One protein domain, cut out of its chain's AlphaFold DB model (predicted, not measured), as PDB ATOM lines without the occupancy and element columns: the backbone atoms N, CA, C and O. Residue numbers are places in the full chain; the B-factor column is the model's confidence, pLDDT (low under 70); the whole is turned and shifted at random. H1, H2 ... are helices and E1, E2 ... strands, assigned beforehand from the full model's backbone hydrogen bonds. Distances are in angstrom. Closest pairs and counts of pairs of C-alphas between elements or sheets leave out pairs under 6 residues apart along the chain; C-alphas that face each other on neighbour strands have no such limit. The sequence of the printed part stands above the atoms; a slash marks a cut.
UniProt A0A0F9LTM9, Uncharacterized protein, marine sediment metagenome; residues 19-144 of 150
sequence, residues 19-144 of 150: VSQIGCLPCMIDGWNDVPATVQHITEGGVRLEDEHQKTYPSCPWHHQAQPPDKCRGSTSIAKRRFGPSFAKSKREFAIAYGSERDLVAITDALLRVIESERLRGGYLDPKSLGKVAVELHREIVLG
ATOM      1  N   VAL A  19     -51.991  30.364  38.753       96.94
ATOM      2  CA  VAL A  19     -50.526  30.286  38.606       96.94
ATOM      3  C   VAL A  19     -49.987  28.956  39.136       96.94
ATOM      4  O   VAL A  19     -49.155  28.336  38.478       96.94
ATOM      5  N   SER A  20     -50.459  28.482  40.294       93.88
ATOM      6  CA  SER A  20     -49.990  27.209  40.863       93.88
ATOM      7  C   SER A  20     -50.388  25.981  40.035       93.88
ATOM      8  O   SER A  20     -49.717  24.955  40.125       93.88
ATOM      9  N   GLN A  21     -51.430  26.084  39.204       93.56
ATOM     10  CA  GLN A  21     -51.906  25.005  38.332       93.56
ATOM     11  C   GLN A  21     -51.151  24.894  37.001       93.56
ATOM     12  O   GLN A  21     -51.279  23.876  36.328       93.56
ATOM     13  N   ILE A  22     -50.356  25.900  36.616       95.94
ATOM     14  CA  ILE A  22     -49.605  25.894  35.349       95.94
ATOM     15  C   ILE A  22     -48.465  24.858  35.360       95.94
ATOM     16  O   ILE A  22     -48.160  24.269  34.330       95.94
ATOM     17  N   GLY A  23     -47.824  24.643  36.511       96.44
ATOM     18  CA  GLY A  23     -46.555  23.913  36.593       96.44
ATOM     19  C   GLY A  23     -45.339  24.815  36.353       96.44
ATOM     20  O   GLY A  23     -45.453  26.024  36.160       96.44
ATOM     21  N   CYS A  24     -44.137  24.254  36.454       98.12
ATOM     22  CA  CYS A  24     -42.901  25.038  36.413       98.12
ATOM     23  C   CYS A  24     -42.645  25.584  35.006       98.12
ATOM     24  O   CYS A  24     -42.352  24.821  34.088       98.12
ATOM     25  N   LEU A  25     -42.696  26.909  34.849       98.31
ATOM     26  CA  LEU A  25     -42.568  27.550  33.542       98.31
ATOM     27  C   LEU A  25     -41.211  27.280  32.860       98.31
ATOM     28  O   LEU A  25     -41.223  26.822  31.718       98.31
ATOM     29  N   PRO A  26     -40.054  27.434  33.533       98.25
ATOM     30  CA  PRO A  26     -38.771  27.008  32.966       98.25
ATOM     31  C   PRO A  26     -38.737  25.529  32.549       98.25
ATOM     32  O   PRO A  26     -38.216  25.194  31.490       98.25
ATOM     33  N   CYS A  27     -39.345  24.635  33.341       98.06
ATOM     34  CA  CYS A  27     -39.449  23.221  32.982       98.06
ATOM     35  C   CYS A  27     -40.266  23.018  31.701       98.06
ATOM     36  O   CYS A  27     -39.822  22.268  30.837       98.06
ATOM     37  N   MET A  28     -41.412  23.687  31.554       97.44
ATOM     38  CA  MET A  28     -42.237  23.596  30.344       97.44
ATOM     39  C   MET A  28     -41.496  24.091  29.100       97.44
ATOM     40  O   MET A  28     -41.582  23.455  28.052       97.44
ATOM     41  N   ILE A  29     -40.730  25.183  29.218       97.50
ATOM     42  CA  ILE A  29     -39.899  25.711  28.122       97.50
ATOM     43  C   ILE A  29     -38.865  24.662  27.672       97.50
ATOM     44  O   ILE A  29     -38.647  24.486  26.474       97.50
ATOM     45  N   ASP A  30     -38.310  23.900  28.617       96.56
ATOM     46  CA  ASP A  30     -37.399  22.774  28.365       96.56
ATOM     47  C   ASP A  30     -38.116  21.461  27.965       96.56
ATOM     48  O   ASP A  30     -37.471  20.421  27.794       96.56
ATOM     49  N   GLY A  31     -39.446  21.468  27.827       95.56
ATOM     50  CA  GLY A  31     -40.261  20.313  27.428       95.56
ATOM     51  C   GLY A  31     -40.723  19.394  28.569       95.56
ATOM     52  O   GLY A  31     -41.310  18.341  28.313       95.56
ATOM     53  N   TRP A  32     -40.492  19.775  29.825       95.44
ATOM     54  CA  TRP A  32     -40.951  19.068  31.023       95.44
ATOM     55  C   TRP A  32     -42.280  19.650  31.518       95.44
ATOM     56  O   TRP A  32     -42.308  20.550  32.357       95.44
ATOM     57  N   ASN A  33     -43.386  19.109  31.014       95.31
ATOM     58  CA  ASN A  33     -44.699  19.742  31.169       95.31
ATOM     59  C   ASN A  33     -45.441  19.430  32.478       95.31
ATOM     60  O   ASN A  33     -46.342  20.168  32.849       95.31
ATOM     61  N   ASP A  34     -45.034  18.389  33.205       92.38
ATOM     62  CA  ASP A  34     -45.736  17.901  34.404       92.38
ATOM     63  C   ASP A  34     -44.951  18.146  35.701       92.38
ATOM     64  O   ASP A  34     -45.001  17.352  36.641       92.38
ATOM     65  N   VAL A  35     -44.152  19.216  35.759       95.75
ATOM     66  CA  VAL A  35     -43.359  19.531  36.956       95.75
ATOM     67  C   VAL A  35     -44.144  20.475  37.870       95.75
ATOM     68  O   VAL A  35     -44.382  21.618  37.475       95.75
ATOM     69  N   PRO A  36     -44.487  20.066  39.109       95.06
ATOM     70  CA  PRO A  36     -45.178  20.935  40.055       95.06
ATOM     71  C   PRO A  36     -44.382  22.204  40.370       95.06
ATOM     72  O   PRO A  36     -43.146  22.195  40.421       95.06
ATOM     73  N   ALA A  37     -45.098  23.294  40.624       95.75
ATOM     74  CA  ALA A  37     -44.509  24.591  40.920       95.75
ATOM     75  C   ALA A  37     -45.157  25.261  42.125       95.75
ATOM     76  O   ALA A  37     -46.310  25.011  42.469       95.75
ATOM     77  N   THR A  38     -44.395  26.162  42.736       95.56
ATOM     78  CA  THR A  38     -44.921  27.140  43.682       95.56
ATOM     79  C   THR A  38     -44.901  28.524  43.047       95.56
ATOM     80  O   THR A  38     -44.157  28.786  42.095       95.56
ATOM     81  N   VAL A  39     -45.756  29.404  43.560       96.81
ATOM     82  CA  VAL A  39     -45.875  30.779  43.081       96.81
ATOM     83  C   VAL A  39     -44.706  31.610  43.602       96.81
ATOM     84  O   VAL A  39     -44.494  31.654  44.813       96.81
ATOM     85  N   GLN A  40     -43.987  32.283  42.704       95.12
ATOM     86  CA  GLN A  40     -42.899  33.197  43.051       95.12
ATOM     87  C   GLN A  40     -43.302  34.638  42.797       95.12
ATOM     88  O   GLN A  40     -43.729  34.969  41.694       95.12
ATOM     89  N   HIS A  41     -43.128  35.496  43.799       93.94
ATOM     90  CA  HIS A  41     -43.271  36.946  43.672       93.94
ATOM     91  C   HIS A  41     -41.949  37.547  43.213       93.94
ATOM     92  O   HIS A  41     -40.909  37.277  43.817       93.94
ATOM     93  N   ILE A  42     -41.988  38.390  42.182       92.06
ATOM     94  CA  ILE A  42     -40.789  39.104  41.731       92.06
ATOM     95  C   ILE A  42     -40.483  40.275  42.675       92.06
ATOM     96  O   ILE A  42     -41.364  40.799  43.364       92.06
ATOM     97  N   THR A  43     -39.232  40.726  42.674       87.44
ATOM     98  CA  THR A  43     -38.816  41.947  43.384       87.44
ATOM     99  C   THR A  43     -38.156  42.922  42.421       87.44
ATOM    100  O   THR A  43     -37.553  42.512  41.433       87.44
ATOM    101  N   GLU A  44     -38.231  44.217  42.718       80.88
ATOM    102  CA  GLU A  44     -37.529  45.260  41.971       80.88
ATOM    103  C   GLU A  44     -36.587  45.994  42.921       80.88
ATOM    104  O   GLU A  44     -37.002  46.475  43.972       80.88
ATOM    105  N   GLY A  45     -35.284  45.985  42.621       78.06
ATOM    106  CA  GLY A  45     -34.273  46.537  43.531       78.06
ATOM    107  C   GLY A  45     -34.238  45.869  44.916       78.06
ATOM    108  O   GLY A  45     -33.807  46.487  45.882       78.06
ATOM    109  N   GLY A  46     -34.720  44.624  45.039       74.00
ATOM    110  CA  GLY A  46     -34.858  43.922  46.323       74.00
ATOM    111  C   GLY A  46     -36.099  44.316  47.132       74.00
ATOM    112  O   GLY A  46     -36.280  43.826  48.249       74.00
ATOM    113  N   VAL A  47     -36.967  45.160  46.573       78.19
ATOM    114  CA  VAL A  47     -38.220  45.605  47.186       78.19
ATOM    115  C   VAL A  47     -39.395  44.858  46.553       78.19
ATOM    116  O   VAL A  47     -39.419  44.593  45.349       78.19
ATOM    117  N   ARG A  48     -40.373  44.479  47.381       79.81
ATOM    118  CA  ARG A  48     -41.633  43.899  46.905       79.81
ATOM    119  C   ARG A  48     -42.508  44.969  46.272       79.81
ATOM    120  O   ARG A  48     -42.590  46.086  46.772       79.81
ATOM    121  N   LEU A  49     -43.174  44.598  45.188       84.19
ATOM    122  CA  LEU A  49     -44.005  45.503  44.405       84.19
ATOM    123  C   LEU A  49     -45.387  45.674  45.046       84.19
ATOM    124  O   LEU A  49     -45.853  44.808  45.787       84.19
ATOM    125  N   GLU A  50     -46.046  46.807  44.795       82.81
ATOM    126  CA  GLU A  50     -47.316  47.105  45.463       82.81
ATOM    127  C   GLU A  50     -48.443  46.140  45.089       82.81
ATOM    128  O   GLU A  50     -49.262  45.811  45.945       82.81
ATOM    129  N   ASP A  51     -48.416  45.675  43.846       88.06
ATOM    130  CA  ASP A  51     -49.284  44.712  43.177       88.06
ATOM    131  C   ASP A  51     -48.621  43.323  43.093       88.06
ATOM    132  O   ASP A  51     -48.771  42.606  42.104       88.06
ATOM    133  N   GLU A  52     -47.865  42.927  44.128       89.00
ATOM    134  CA  GLU A  52     -47.027  41.717  44.112       89.00
ATOM    135  C   GLU A  52     -47.771  40.456  43.651       89.00
ATOM    136  O   GLU A  52     -47.194  39.637  42.946       89.00
ATOM    137  N   HIS A  53     -49.054  40.292  43.990       92.38
ATOM    138  CA  HIS A  53     -49.852  39.129  43.588       92.38
ATOM    139  C   HIS A  53     -50.046  39.026  42.070       92.38
ATOM    140  O   HIS A  53     -50.080  37.920  41.524       92.38
ATOM    141  N   GLN A  54     -50.100  40.170  41.386       93.50
ATOM    142  CA  GLN A  54     -50.177  40.258  39.931       93.50
ATOM    143  C   GLN A  54     -48.816  40.021  39.269       93.50
ATOM    144  O   GLN A  54     -48.749  39.634  38.109       93.50
ATOM    145  N   LYS A  55     -47.722  40.161  40.022       95.00
ATOM    146  CA  LYS A  55     -46.350  40.022  39.529       95.00
ATOM    147  C   LYS A  55     -45.719  38.732  40.028       95.00
ATOM    148  O   LYS A  55     -44.756  38.718  40.800       95.00
ATOM    149  N   THR A  56     -46.322  37.638  39.578       96.56
ATOM    150  CA  THR A  56     -45.963  36.278  39.969       96.56
ATOM    151  C   THR A  56     -45.760  35.353  38.777       96.56
ATOM    152  O   THR A  56     -46.455  35.482  37.772       96.56
ATOM    153  N   TYR A  57     -44.836  34.399  38.915       98.00
ATOM    154  CA  TYR A  57     -44.617  33.311  37.957       98.00
ATOM    155  C   TYR A  57     -44.469  31.960  38.683       98.00
ATOM    156  O   TYR A  57     -44.109  31.936  39.866       98.00
ATOM    157  N   PRO A  58     -44.754  30.822  38.025       98.19
ATOM    158  CA  PRO A  58     -44.617  29.510  38.638       98.19
ATOM    159  C   PRO A  58     -43.227  28.909  38.387       98.19
ATOM    160  O   PRO A  58     -42.743  28.843  37.255       98.19
ATOM    161  N   SER A  59     -42.593  28.392  39.439       97.94
ATOM    162  CA  SER A  59     -41.340  27.637  39.309       97.94
ATOM    163  C   SER A  59     -41.190  26.540  40.359       97.94
ATOM    164  O   SER A  59     -41.703  26.654  41.472       97.94
ATOM    165  N   CYS A  60     -40.440  25.491  40.021       97.62
ATOM    166  CA  CYS A  60     -40.114  24.399  40.934       97.62
ATOM    167  C   CYS A  60     -38.949  24.764  41.886       97.62
ATOM    168  O   CYS A  60     -38.228  25.742  41.644       97.62
ATOM    169  N   PRO A  61     -38.695  23.960  42.941       97.50
ATOM    170  CA  PRO A  61     -37.591  24.195  43.877       97.50
ATOM    171  C   PRO A  61     -36.202  24.261  43.223       97.50
ATOM    172  O   PRO A  61     -35.341  25.012  43.687       97.50
ATOM    173  N   TRP A  62     -35.976  23.529  42.124       97.81
ATOM    174  CA  TRP A  62     -34.721  23.606  41.374       97.81
ATOM    175  C   TRP A  62     -34.546  24.975  40.714       97.81
ATOM    176  O   TRP A  62     -33.571  25.676  40.991       97.81
ATOM    177  N   HIS A  63     -35.496  25.384  39.872       98.19
ATOM    178  CA  HIS A  63     -35.396  26.635  39.120       98.19
ATOM    179  C   HIS A  63     -35.447  27.875  40.013       98.19
ATOM    180  O   HIS A  63     -34.780  28.853  39.691       98.19
ATOM    181  N   HIS A  64     -36.135  27.811  41.158       96.75
ATOM    182  CA  HIS A  64     -36.166  28.904  42.128       96.75
ATOM    183  C   HIS A  64     -34.956  28.896  43.075       96.75
ATOM    184  O   HIS A  64     -34.140  29.815  43.055       96.75
ATOM    185  N   GLN A  65     -34.837  27.855  43.907       96.38
ATOM    186  CA  GLN A  65     -33.976  27.826  45.100       96.38
ATOM    187  C   GLN A  65     -32.725  26.961  44.925       96.38
ATOM    188  O   GLN A  65     -31.994  26.729  45.886       96.38
ATOM    189  N   ALA A  66     -32.476  26.465  43.710       97.00
ATOM    190  CA  ALA A  66     -31.381  25.552  43.395       97.00
ATOM    191  C   ALA A  66     -31.417  24.231  44.170       97.00
ATOM    192  O   ALA A  66     -30.372  23.602  44.334       97.00
ATOM    193  N   GLN A  67     -32.599  23.800  44.618       97.19
ATOM    194  CA  GLN A  67     -32.787  22.522  45.300       97.19
ATOM    195  C   GLN A  67     -32.885  21.402  44.255       97.19
ATOM    196  O   GLN A  67     -33.881  21.335  43.528       97.19
ATOM    197  N   PRO A  68     -31.851  20.554  44.096       95.56
ATOM    198  CA  PRO A  68     -31.838  19.541  43.049       95.56
ATOM    199  C   PRO A  68     -32.902  18.473  43.324       95.56
ATOM    200  O   PRO A  68     -33.014  18.035  44.468       95.56
ATOM    201  N   PRO A  69     -33.618  17.977  42.301       92.62
ATOM    202  CA  PRO A  69     -34.498  16.824  42.474       92.62
ATOM    203  C   PRO A  69     -33.705  15.594  42.940       92.62
ATOM    204  O   PRO A  69     -32.548  15.437  42.537       92.62
ATOM    205  N   ASP A  70     -34.332  14.669  43.671       91.56
ATOM    206  CA  ASP A  70     -33.680  13.470  44.238       91.56
ATOM    207  C   ASP A  70     -32.891  12.648  43.207       91.56
ATOM    208  O   ASP A  70     -31.788  12.171  43.473       91.56
ATOM    209  N   LYS A  71     -33.388  12.580  41.964       89.12
ATOM    210  CA  LYS A  71     -32.704  11.957  40.809       89.12
ATOM    211  C   LYS A  71     -31.322  12.547  40.481       89.12
ATOM    212  O   LYS A  71     -30.583  11.976  39.675       89.12
ATOM    213  N   CYS A  72     -30.970  13.694  41.057       92.75
ATOM    214  CA  CYS A  72     -29.660  14.335  40.945       92.75
ATOM    215  C   CYS A  72     -28.759  14.078  42.157       92.75
ATOM    216  O   CYS A  72     -27.625  14.549  42.145       92.75
ATOM    217  N   ARG A  73     -29.227  13.351  43.182       92.12
ATOM    218  CA  ARG A  73     -28.472  13.022  44.404       92.12
ATOM    219  C   ARG A  73     -27.855  14.262  45.069       92.12
ATOM    220  O   ARG A  73     -26.673  14.275  45.395       92.12
ATOM    221  N   GLY A  74     -28.623  15.350  45.154       91.81
ATOM    222  CA  GLY A  74     -28.156  16.634  45.696       91.81
ATOM    223  C   GLY A  74     -27.144  17.393  44.823       91.81
ATOM    224  O   GLY A  74     -26.701  18.480  45.193       91.81
ATOM    225  N   SER A  75     -26.775  16.881  43.645       96.50
ATOM    226  CA  SER A  75     -25.809  17.541  42.769       96.50
ATOM    227  C   SER A  75     -26.454  18.641  41.924       96.50
ATOM    228  O   SER A  75     -27.193  18.384  40.969       96.50
ATOM    229  N   THR A  76     -26.097  19.889  42.232       96.44
ATOM    230  CA  THR A  76     -26.501  21.065  41.444       96.44
ATOM    231  C   THR A  76     -25.899  21.068  40.034       96.44
ATOM    232  O   THR A  76     -26.522  21.581  39.109       96.44
ATOM    233  N   SER A  77     -24.729  20.452  39.821       96.50
ATOM    234  CA  SER A  77     -24.121  20.347  38.487       96.50
ATOM    235  C   SER A  77     -24.855  19.338  37.599       96.50
ATOM    236  O   SER A  77     -25.068  19.601  36.414       96.50
ATOM    237  N   ILE A  78     -25.305  18.209  38.163       96.94
ATOM    238  CA  ILE A  78     -26.168  17.253  37.454       96.94
ATOM    239  C   ILE A  78     -27.519  17.895  37.137       96.94
ATOM    240  O   ILE A  78     -27.995  17.762  36.011       96.94
ATOM    241  N   ALA A  79     -28.115  18.605  38.098       96.81
ATOM    242  CA  ALA A  79     -29.388  19.279  37.887       96.81
ATOM    243  C   ALA A  79     -29.290  20.363  36.805       96.81
ATOM    244  O   ALA A  79     -30.097  20.339  35.881       96.81
ATOM    245  N   LYS A  80     -28.246  21.208  36.819       97.19
ATOM    246  CA  LYS A  80     -28.018  22.216  35.767       97.19
ATOM    247  C   LYS A  80     -27.879  21.595  34.383       97.19
ATOM    248  O   LYS A  80     -28.446  22.100  33.423       97.19
ATOM    249  N   ARG A  81     -27.145  20.485  34.273       95.94
ATOM    250  CA  ARG A  81     -26.974  19.784  32.993       95.94
ATOM    251  C   ARG A  81     -28.283  19.185  32.467       95.94
ATOM    252  O   ARG A  81     -28.430  19.052  31.262       95.94
ATOM    253  N   ARG A  82     -29.198  18.776  33.352       94.69
ATOM    254  CA  ARG A  82     -30.439  18.075  32.980       94.69
ATOM    255  C   ARG A  82     -31.660  18.981  32.831       94.69
ATOM    256  O   ARG A  82     -32.531  18.657  32.036       94.69
ATOM    257  N   PHE A  83     -31.745  20.043  33.624       95.19
ATOM    258  CA  PHE A  83     -32.933  20.898  33.762       95.19
ATOM    259  C   PHE A  83     -32.594  22.382  33.589       95.19
ATOM    260  O   PHE A  83     -33.318  23.242  34.076       95.19
ATOM    261  N   GLY A  84     -31.429  22.680  33.011       96.56
ATOM    262  CA  GLY A  84     -30.970  24.043  32.792       96.56
ATOM    263  C   GLY A  84     -30.646  24.826  34.075       96.56
ATOM    264  O   GLY A  84     -30.611  24.276  35.184       96.56
ATOM    265  N   PRO A  85     -30.327  26.126  33.940       98.00
ATOM    266  CA  PRO A  85     -29.853  26.958  35.043       98.00
ATOM    267  C   PRO A  85     -30.928  27.206  36.110       98.00
ATOM    268  O   PRO A  85     -32.120  27.240  35.829       98.00
ATOM    269  N   SER A  86     -30.479  27.430  37.346       98.19
ATOM    270  CA  SER A  86     -31.319  27.848  38.473       98.19
ATOM    271  C   SER A  86     -31.123  29.336  38.753       98.19
ATOM    272  O   SER A  86     -29.982  29.810  38.761       98.19
ATOM    273  N   PHE A  87     -32.211  30.050  39.052       96.88
ATOM    274  CA  PHE A  87     -32.186  31.477  39.364       96.88
ATOM    275  C   PHE A  87     -31.251  31.789  40.540       96.88
ATOM    276  O   PHE A  87     -30.400  32.674  40.443       96.88
ATOM    277  N   ALA A  88     -31.332  31.002  41.621       96.31
ATOM    278  CA  ALA A  88     -30.480  31.164  42.799       96.31
ATOM    279  C   ALA A  88     -28.989  30.871  42.541       96.31
ATOM    280  O   ALA A  88     -28.142  31.345  43.297       96.31
ATOM    281  N   LYS A  89     -28.635  30.107  41.493       97.50
ATOM    282  CA  LYS A  89     -27.224  29.833  41.143       97.50
ATOM    283  C   LYS A  89     -26.646  30.869  40.192       97.50
ATOM    284  O   LYS A  89     -25.485  31.233  40.344       97.50
ATOM    285  N   SER A  90     -27.417  31.297  39.195       96.75
ATOM    286  CA  SER A  90     -26.979  32.297  38.227       96.75
ATOM    287  C   SER A  90     -28.177  32.974  37.574       96.75
ATOM    288  O   SER A  90     -28.738  32.467  36.603       96.75
ATOM    289  N   LYS A  91     -28.527  34.168  38.064       95.06
ATOM    290  CA  LYS A  91     -29.576  35.003  37.458       95.06
ATOM    291  C   LYS A  91     -29.290  35.318  35.990       95.06
ATOM    292  O   LYS A  91     -30.213  35.365  35.191       95.06
ATOM    293  N   ARG A  92     -28.013  35.503  35.631       96.69
ATOM    294  CA  ARG A  92     -27.596  35.794  34.253       96.69
ATOM    295  C   ARG A  92     -27.861  34.617  33.321       96.69
ATOM    296  O   ARG A  92     -28.474  34.807  32.281       96.69
ATOM    297  N   GLU A  93     -27.401  33.418  33.673       98.00
ATOM    298  CA  GLU A  93     -27.640  32.232  32.837       98.00
ATOM    299  C   GLU A  93     -29.128  31.895  32.770       98.00
ATOM    300  O   GLU A  93     -29.628  31.547  31.708       98.00
ATOM    301  N   PHE A  94     -29.834  32.037  33.894       98.06
ATOM    302  CA  PHE A  94     -31.276  31.850  33.959       98.06
ATOM    303  C   PHE A  94     -32.014  32.815  33.025       98.06
ATOM    304  O   PHE A  94     -32.836  32.373  32.232       98.06
ATOM    305  N   ALA A  95     -31.669  34.105  33.057       97.06
ATOM    306  CA  ALA A  95     -32.287  35.106  32.195       97.06
ATOM    307  C   ALA A  95     -31.982  34.888  30.708       97.06
ATOM    308  O   ALA A  95     -32.849  35.106  29.872       97.06
ATOM    309  N   ILE A  96     -30.776  34.420  30.372       97.12
ATOM    310  CA  ILE A  96     -30.430  34.040  28.994       97.12
ATOM    311  C   ILE A  96     -31.282  32.854  28.521       97.12
ATOM    312  O   ILE A  96     -31.675  32.817  27.360       97.12
ATOM    313  N   ALA A  97     -31.541  31.882  29.398       97.44
ATOM    314  CA  ALA A  97     -32.256  30.663  29.038       97.44
ATOM    315  C   ALA A  97     -33.779  30.844  28.958       97.44
ATOM    316  O   ALA A  97     -34.399  30.261  28.074       97.44
ATOM    317  N   TYR A  98     -34.367  31.616  29.878       98.12
ATOM    318  CA  TYR A  98     -35.823  31.664  30.074       98.12
ATOM    319  C   TYR A  98     -36.425  33.074  30.053       98.12
ATOM    320  O   TYR A  98     -37.640  33.218  30.167       98.12
ATOM    321  N   GLY A  99     -35.596  34.114  29.957       97.19
ATOM    322  CA  GLY A  99     -36.005  35.506  30.125       97.19
ATOM    323  C   GLY A  99     -35.889  36.014  31.563       97.19
ATOM    324  O   GLY A  99     -35.644  35.274  32.522       97.19
ATOM    325  N   SER A 100     -36.031  37.326  31.715       95.62
ATOM    326  CA  SER A 100     -36.071  37.993  33.014       95.62
ATOM    327  C   SER A 100     -37.310  37.587  33.820       95.62
ATOM    328  O   SER A 100     -38.287  37.068  33.288       95.62
ATOM    329  N   GLU A 101     -37.325  37.889  35.121       95.50
ATOM    330  CA  GLU A 101     -38.520  37.684  35.950       95.50
ATOM    331  C   GLU A 101     -39.756  38.414  35.385       95.50
ATOM    332  O   GLU A 101     -40.869  37.904  35.489       95.50
ATOM    333  N   ARG A 102     -39.571  39.575  34.732       94.88
ATOM    334  CA  ARG A 102     -40.655  40.305  34.052       94.88
ATOM    335  C   ARG A 102     -41.172  39.552  32.830       94.88
ATOM    336  O   ARG A 102     -42.383  39.489  32.637       94.88
ATOM    337  N   ASP A 103     -40.278  38.946  32.055       97.00
ATOM    338  CA  ASP A 103     -40.660  38.141  30.891       97.00
ATOM    339  C   ASP A 103     -41.437  36.895  31.330       97.00
ATOM    340  O   ASP A 103     -42.475  36.572  30.758       97.00
ATOM    341  N   LEU A 104     -41.005  36.243  32.415       97.81
ATOM    342  CA  LEU A 104     -41.716  35.099  32.990       97.81
ATOM    343  C   LEU A 104     -43.106  35.471  33.518       97.81
ATOM    344  O   LEU A 104     -44.047  34.692  33.349       97.81
ATOM    345  N   VAL A 105     -43.269  36.653  34.121       97.69
ATOM    346  CA  VAL A 105     -44.594  37.177  34.490       97.69
ATOM    347  C   VAL A 105     -45.449  37.406  33.242       97.69
ATOM    348  O   VAL A 105     -46.592  36.958  33.209       97.69
ATOM    349  N   ALA A 106     -44.900  38.018  32.188       97.75
ATOM    350  CA  ALA A 106     -45.633  38.262  30.946       97.75
ATOM    351  C   ALA A 106     -46.093  36.959  30.265       97.75
ATOM    352  O   ALA A 106     -47.244  36.860  29.826       97.75
ATOM    353  N   ILE A 107     -45.231  35.935  30.234       98.25
ATOM    354  CA  ILE A 107     -45.585  34.595  29.748       98.25
ATOM    355  C   ILE A 107     -46.675  33.979  30.637       98.25
ATOM    356  O   ILE A 107     -47.666  33.466  30.121       98.25
ATOM    357  N   THR A 108     -46.541  34.072  31.964       98.38
ATOM    358  CA  THR A 108     -47.542  33.561  32.919       98.38
ATOM    359  C   THR A 108     -48.910  34.209  32.700       98.38
ATOM    360  O   THR A 108     -49.921  33.513  32.635       98.38
ATOM    361  N   ASP A 109     -48.956  35.526  32.512       98.19
ATOM    362  CA  ASP A 109     -50.193  36.259  32.230       98.19
ATOM    363  C   ASP A 109     -50.842  35.818  30.919       98.19
ATOM    364  O   ASP A 109     -52.066  35.677  30.837       98.19
ATOM    365  N   ALA A 110     -50.035  35.593  29.883       98.06
ATOM    366  CA  ALA A 110     -50.523  35.089  28.609       98.06
ATOM    367  C   ALA A 110     -51.068  33.656  28.733       98.06
ATOM    368  O   ALA A 110     -52.158  33.386  28.226       98.06
ATOM    369  N   LEU A 111     -50.389  32.774  29.472       97.94
ATOM    370  CA  LEU A 111     -50.865  31.415  29.743       97.94
ATOM    371  C   LEU A 111     -52.195  31.414  30.502       97.94
ATOM    372  O   LEU A 111     -53.116  30.705  30.108       97.94
ATOM    373  N   LEU A 112     -52.342  32.247  31.537       97.62
ATOM    374  CA  LEU A 112     -53.604  32.371  32.275       97.62
ATOM    375  C   LEU A 112     -54.763  32.816  31.372       97.62
ATOM    376  O   LEU A 112     -55.866  32.284  31.487       97.62
ATOM    377  N   ARG A 113     -54.521  33.756  30.446       97.75
ATOM    378  CA  ARG A 113     -55.529  34.182  29.457       97.75
ATOM    379  C   ARG A 113     -55.919  33.050  28.509       97.75
ATOM    380  O   ARG A 113     -57.101  32.892  28.208       97.75
ATOM    381  N   VAL A 114     -54.945  32.262  28.059       96.81
ATOM    382  CA  VAL A 114     -55.177  31.101  27.190       96.81
ATOM    383  C   VAL A 114     -55.983  30.023  27.923       96.81
ATOM    384  O   VAL A 114     -56.997  29.567  27.396       96.81
ATOM    385  N   ILE A 115     -55.606  29.682  29.157       96.38
ATOM    386  CA  ILE A 115     -56.329  28.718  30.002       96.38
ATOM    387  C   ILE A 115     -57.771  29.176  30.229       96.38
ATOM    388  O   ILE A 115     -58.699  28.388  30.059       96.38
ATOM    389  N   GLU A 116     -57.983  30.448  30.575       96.00
ATOM    390  CA  GLU A 116     -59.333  30.972  30.787       96.00
ATOM    391  C   GLU A 116     -60.159  30.950  29.494       96.00
ATOM    392  O   GLU A 116     -61.327  30.572  29.524       96.00
ATOM    393  N   SER A 117     -59.561  31.288  28.347       96.50
ATOM    394  CA  SER A 117     -60.227  31.216  27.040       96.50
ATOM    395  C   SER A 117     -60.659  29.793  26.674       96.50
ATOM    396  O   SER A 117     -61.758  29.601  26.151       96.50
ATOM    397  N   GLU A 118     -59.813  28.797  26.931       96.00
ATOM    398  CA  GLU A 118     -60.140  27.384  26.700       96.00
ATOM    399  C   GLU A 118     -61.236  26.911  27.654       96.00
ATOM    400  O   GLU A 118     -62.219  26.311  27.222       96.00
ATOM    401  N   ARG A 119     -61.147  27.288  28.934       94.75
ATOM    402  CA  ARG A 119     -62.171  26.981  29.938       94.75
ATOM    403  C   ARG A 119     -63.536  27.561  29.568       94.75
ATOM    404  O   ARG A 119     -64.546  26.878  29.704       94.75
ATOM    405  N   LEU A 120     -63.578  28.797  29.067       95.31
ATOM    406  CA  LEU A 120     -64.811  29.444  28.598       95.31
ATOM    407  C   LEU A 120     -65.424  28.744  27.377       95.31
ATOM    408  O   LEU A 120     -66.637  28.791  27.197       95.31
ATOM    409  N   ARG A 121     -64.607  28.061  26.569       96.31
ATOM    410  CA  ARG A 121     -65.062  27.210  25.460       96.31
ATOM    411  C   ARG A 121     -65.471  25.800  25.905       96.31
ATOM    412  O   ARG A 121     -65.789  24.972  25.059       96.31
ATOM    413  N   GLY A 122     -65.469  25.519  27.211       96.12
ATOM    414  CA  GLY A 122     -65.728  24.186  27.763       96.12
ATOM    415  C   GLY A 122     -64.575  23.200  27.551       96.12
ATOM    416  O   GLY A 122     -64.762  21.998  27.719       96.12
ATOM    417  N   GLY A 123     -63.400  23.697  27.158       95.50
ATOM    418  CA  GLY A 123     -62.203  22.910  26.908       95.50
ATOM    419  C   GLY A 123     -61.288  22.787  28.125       95.50
ATOM    420  O   GLY A 123     -61.473  23.423  29.166       95.50
ATOM    421  N   TYR A 124     -60.258  21.965  27.958       92.69
ATOM    422  CA  TYR A 124     -59.156  21.786  28.895       92.69
ATOM    423  C   TYR A 124     -57.850  21.707  28.106       92.69
ATOM    424  O   TYR A 124     -57.769  20.976  27.119       92.69
ATOM    425  N   LEU A 125     -56.831  22.448  28.545       93.19
ATOM    426  CA  LEU A 125     -55.483  22.305  28.009       93.19
ATOM    427  C   LEU A 125     -54.727  21.284  28.833       93.19
ATOM    428  O   LEU A 125     -54.414  21.524  29.999       93.19
ATOM    429  N   ASP A 126     -54.404  20.166  28.197       94.88
ATOM    430  CA  ASP A 126     -53.490  19.210  28.785       94.88
ATOM    431  C   ASP A 126     -52.082  19.826  28.934       94.88
ATOM    432  O   ASP A 126     -51.709  20.732  28.172       94.88
ATOM    433  N   PRO A 127     -51.271  19.328  29.882       94.44
ATOM    434  CA  PRO A 127     -49.950  19.883  30.161       94.44
ATOM    435  C   PRO A 127     -49.043  19.976  28.930       94.44
ATOM    436  O   PRO A 127     -48.298  20.943  28.774       94.44
ATOM    437  N   LYS A 128     -49.122  19.020  27.994       95.94
ATOM    438  CA  LYS A 128     -48.292  19.035  26.783       95.94
ATOM    439  C   LYS A 128     -48.720  20.139  25.821       95.94
ATOM    440  O   LYS A 128     -47.855  20.783  25.225       95.94
ATOM    441  N   SER A 129     -50.020  20.367  25.659       96.56
ATOM    442  CA  SER A 129     -50.540  21.488  24.870       96.56
ATOM    443  C   SER A 129     -50.192  22.832  25.511       96.56
ATOM    444  O   SER A 129     -49.719  23.728  24.813       96.56
ATOM    445  N   LEU A 130     -50.312  22.947  26.836       96.44
ATOM    446  CA  LEU A 130     -49.909  24.150  27.570       96.44
ATOM    447  C   LEU A 130     -48.405  24.436  27.429       96.44
ATOM    448  O   LEU A 130     -48.011  25.574  27.182       96.44
ATOM    449  N   GLY A 131     -47.568  23.398  27.495       97.12
ATOM    450  CA  GLY A 131     -46.126  23.505  27.281       97.12
ATOM    451  C   GLY A 131     -45.752  24.027  25.893       97.12
ATOM    452  O   GLY A 131     -44.858  24.861  25.769       97.12
ATOM    453  N   LYS A 132     -46.474  23.618  24.839       97.44
ATOM    454  CA  LYS A 132     -46.272  24.175  23.487       97.44
ATOM    455  C   LYS A 132     -46.557  25.675  23.447       97.44
ATOM    456  O   LYS A 132     -45.739  26.423  22.919       97.44
ATOM    457  N   VAL A 133     -47.663  26.107  24.054       97.38
ATOM    458  CA  VAL A 133     -48.007  27.533  24.162       97.38
ATOM    459  C   VAL A 133     -46.926  28.287  24.944       97.38
ATOM    460  O   VAL A 133     -46.511  29.363  24.529       97.38
ATOM    461  N   ALA A 134     -46.408  27.715  26.037       97.56
ATOM    462  CA  ALA A 134     -45.322  28.322  26.808       97.56
ATOM    463  C   ALA A 134     -44.037  28.498  25.977       97.56
ATOM    464  O   ALA A 134     -43.402  29.549  26.051       97.56
ATOM    465  N   VAL A 135     -43.671  27.510  25.154       97.69
ATOM    466  CA  VAL A 135     -42.516  27.593  24.241       97.69
ATOM    467  C   VAL A 135     -42.720  28.665  23.169       97.69
ATOM    468  O   VAL A 135     -41.782  29.401  22.861       97.69
ATOM    469  N   GLU A 136     -43.920  28.772  22.597       96.94
ATOM    470  CA  GLU A 136     -44.257  29.815  21.619       96.94
ATOM    471  C   GLU A 136     -44.163  31.211  22.242       96.94
ATOM    472  O   GLU A 136     -43.431  32.058  21.735       96.94
ATOM    473  N   LEU A 137     -44.795  31.414  23.401       97.06
ATOM    474  CA  LEU A 137     -44.726  32.672  24.145       97.06
ATOM    475  C   LEU A 137     -43.292  33.030  24.539       97.06
ATOM    476  O   LEU A 137     -42.905  34.189  24.447       97.06
ATOM    477  N   HIS A 138     -42.480  32.050  24.942       97.56
ATOM    478  CA  HIS A 138     -41.067  32.270  25.236       97.56
ATOM    479  C   HIS A 138     -40.298  32.753  23.998       97.56
ATOM    480  O   HIS A 138     -39.538  33.718  24.074       97.56
ATOM    481  N   ARG A 139     -40.519  32.135  22.831       95.56
ATOM    482  CA  ARG A 139     -39.899  32.574  21.571       95.56
ATOM    483  C   ARG A 139     -40.316  33.994  21.194       95.56
ATOM    484  O   ARG A 139     -39.466  34.774  20.773       95.56
ATOM    485  N   GLU A 140     -41.584  34.336  21.372       95.06
ATOM    486  CA  GLU A 140     -42.101  35.664  21.041       95.06
ATOM    487  C   GLU A 140     -41.602  36.744  22.009       95.06
ATOM    488  O   GLU A 140     -41.090  37.770  21.569       95.06
ATOM    489  N   ILE A 141     -41.725  36.509  23.318       94.12
ATOM    490  CA  ILE A 141     -41.467  37.510  24.362       94.12
ATOM    491  C   ILE A 141     -39.970  37.648  24.648       94.12
ATOM    492  O   ILE A 141     -39.469  38.763  24.750       94.12
ATOM    493  N   VAL A 142     -39.248  36.530  24.770       92.62
ATOM    494  CA  VAL A 142     -37.835  36.537  25.188       92.62
ATOM    495  C   VAL A 142     -36.900  36.614  23.991       92.62
ATOM    496  O   VAL A 142     -35.913  37.346  24.023       92.62
ATOM    497  N   LEU A 143     -37.197  35.867  22.924       88.19
ATOM    498  CA  LEU A 143     -36.325  35.805  21.747       88.19
ATOM    499  C   LEU A 143     -36.728  36.798  20.646       88.19
ATOM    500  O   LEU A 143     -36.006  36.923  19.658       88.19
ATOM    501  N   GLY A 144     -37.864  37.492  20.789       87.12
ATOM    502  CA  GLY A 144     -38.377  38.429  19.783       87.12
ATOM    503  C   GLY A 144     -38.776  37.763  18.461       87.12
ATOM    504  O   GLY A 144     -38.904  38.435  17.439       87.12
TER     505      GLY A 144
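This is residues 19 to 144 of the 150 residues of an uncharacterized protein of marine sediment metagenome (UniProt A0A0F9LTM9). The small helix H2 and the strand E2 lie in the middle, with E1 paired to E2 as a two-stranded hairpin; the first part of the long helix H6 packs on E2, and H7 folds back across H6 at a steep angle and packs on H2. The short helices H3, H4 and H5 sit loosely toward the other end, the end of H6 sticks out with residues 117 to 122, and the hairpin's long loop, residues 42 to 55, lies 12 to 22 A from the mean of the C-alphas. The printed part has 126 residues, with seven named helices and two named strands in the order H1 H2 E1 E2 H3 H4 H5 H6 H7; the class is mostly helix, and the sheet, E1 - E2, is antiparallel. The whole is compact, with a radius of gyration of the C-alphas of 14.3 A and spans of 44 by 34 by 26 A.

H1 is residues 19 to 22, from C-alpha 19 at (-50.526, 30.286, 38.606), and H2 is residues 25 to 29. E1, residues 38 to 41, is 9.9 A long, and E2, residues 56 to 59, is 9.8 A. H3 is residues 61 to 65, H4 residues 76 to 83, 10.0 A, and H5 residues 91 to 98, 10.2 A. H6, residues 101 to 120, is 28.5 A long and begins at C-alpha 101 (-38.520, 37.684, 35.950). H7, residues 127 to 141, is 20.4 A long and ends at C-alpha 141 (-41.467, 37.510, 24.362).

H1 only just touches H6, with 3 pairs of C-alphas within 8 A, the closest Val 19 and Thr 108 at 7.2 A. H2 touches H7, closest at C-alphas Met 28 and Gly 131, 5.0 A. In the hairpin of E1 and E2, N 40 and O 57 are 2.9 A apart, within hydrogen-bond range. The closest C-alphas of E2 and H6 are Tyr 57 and Val 105, 5.2 A apart. H3 and H4 are close but not clearly touching, closest at C-alphas Trp 62 and Ala 79, 7.7 A. H4 and H5 are apart. H5 is close to H2 but not clearly touching, with C-alphas Pro 26 and Tyr 98 closest at 6.2 A. H6, with residues 103 to 111 alone, touches H7 at a steep tilt of 46 degrees, opposite ways, closest at C-alphas Ile 107 and Leu 137, 6.0 A. Each O i to N i+4 pair is within hydrogen-bond range in H2, H3, H4, H5, H6 and H7; H1 is too short for one.

The two C-alphas farthest apart, Ser 75 and Arg 121, are 44.0 A apart. The printed part has no cut. The link from E1 to E2 is long. The mean pLDDT of the printed part is 94.9, and no printed residue is under 70.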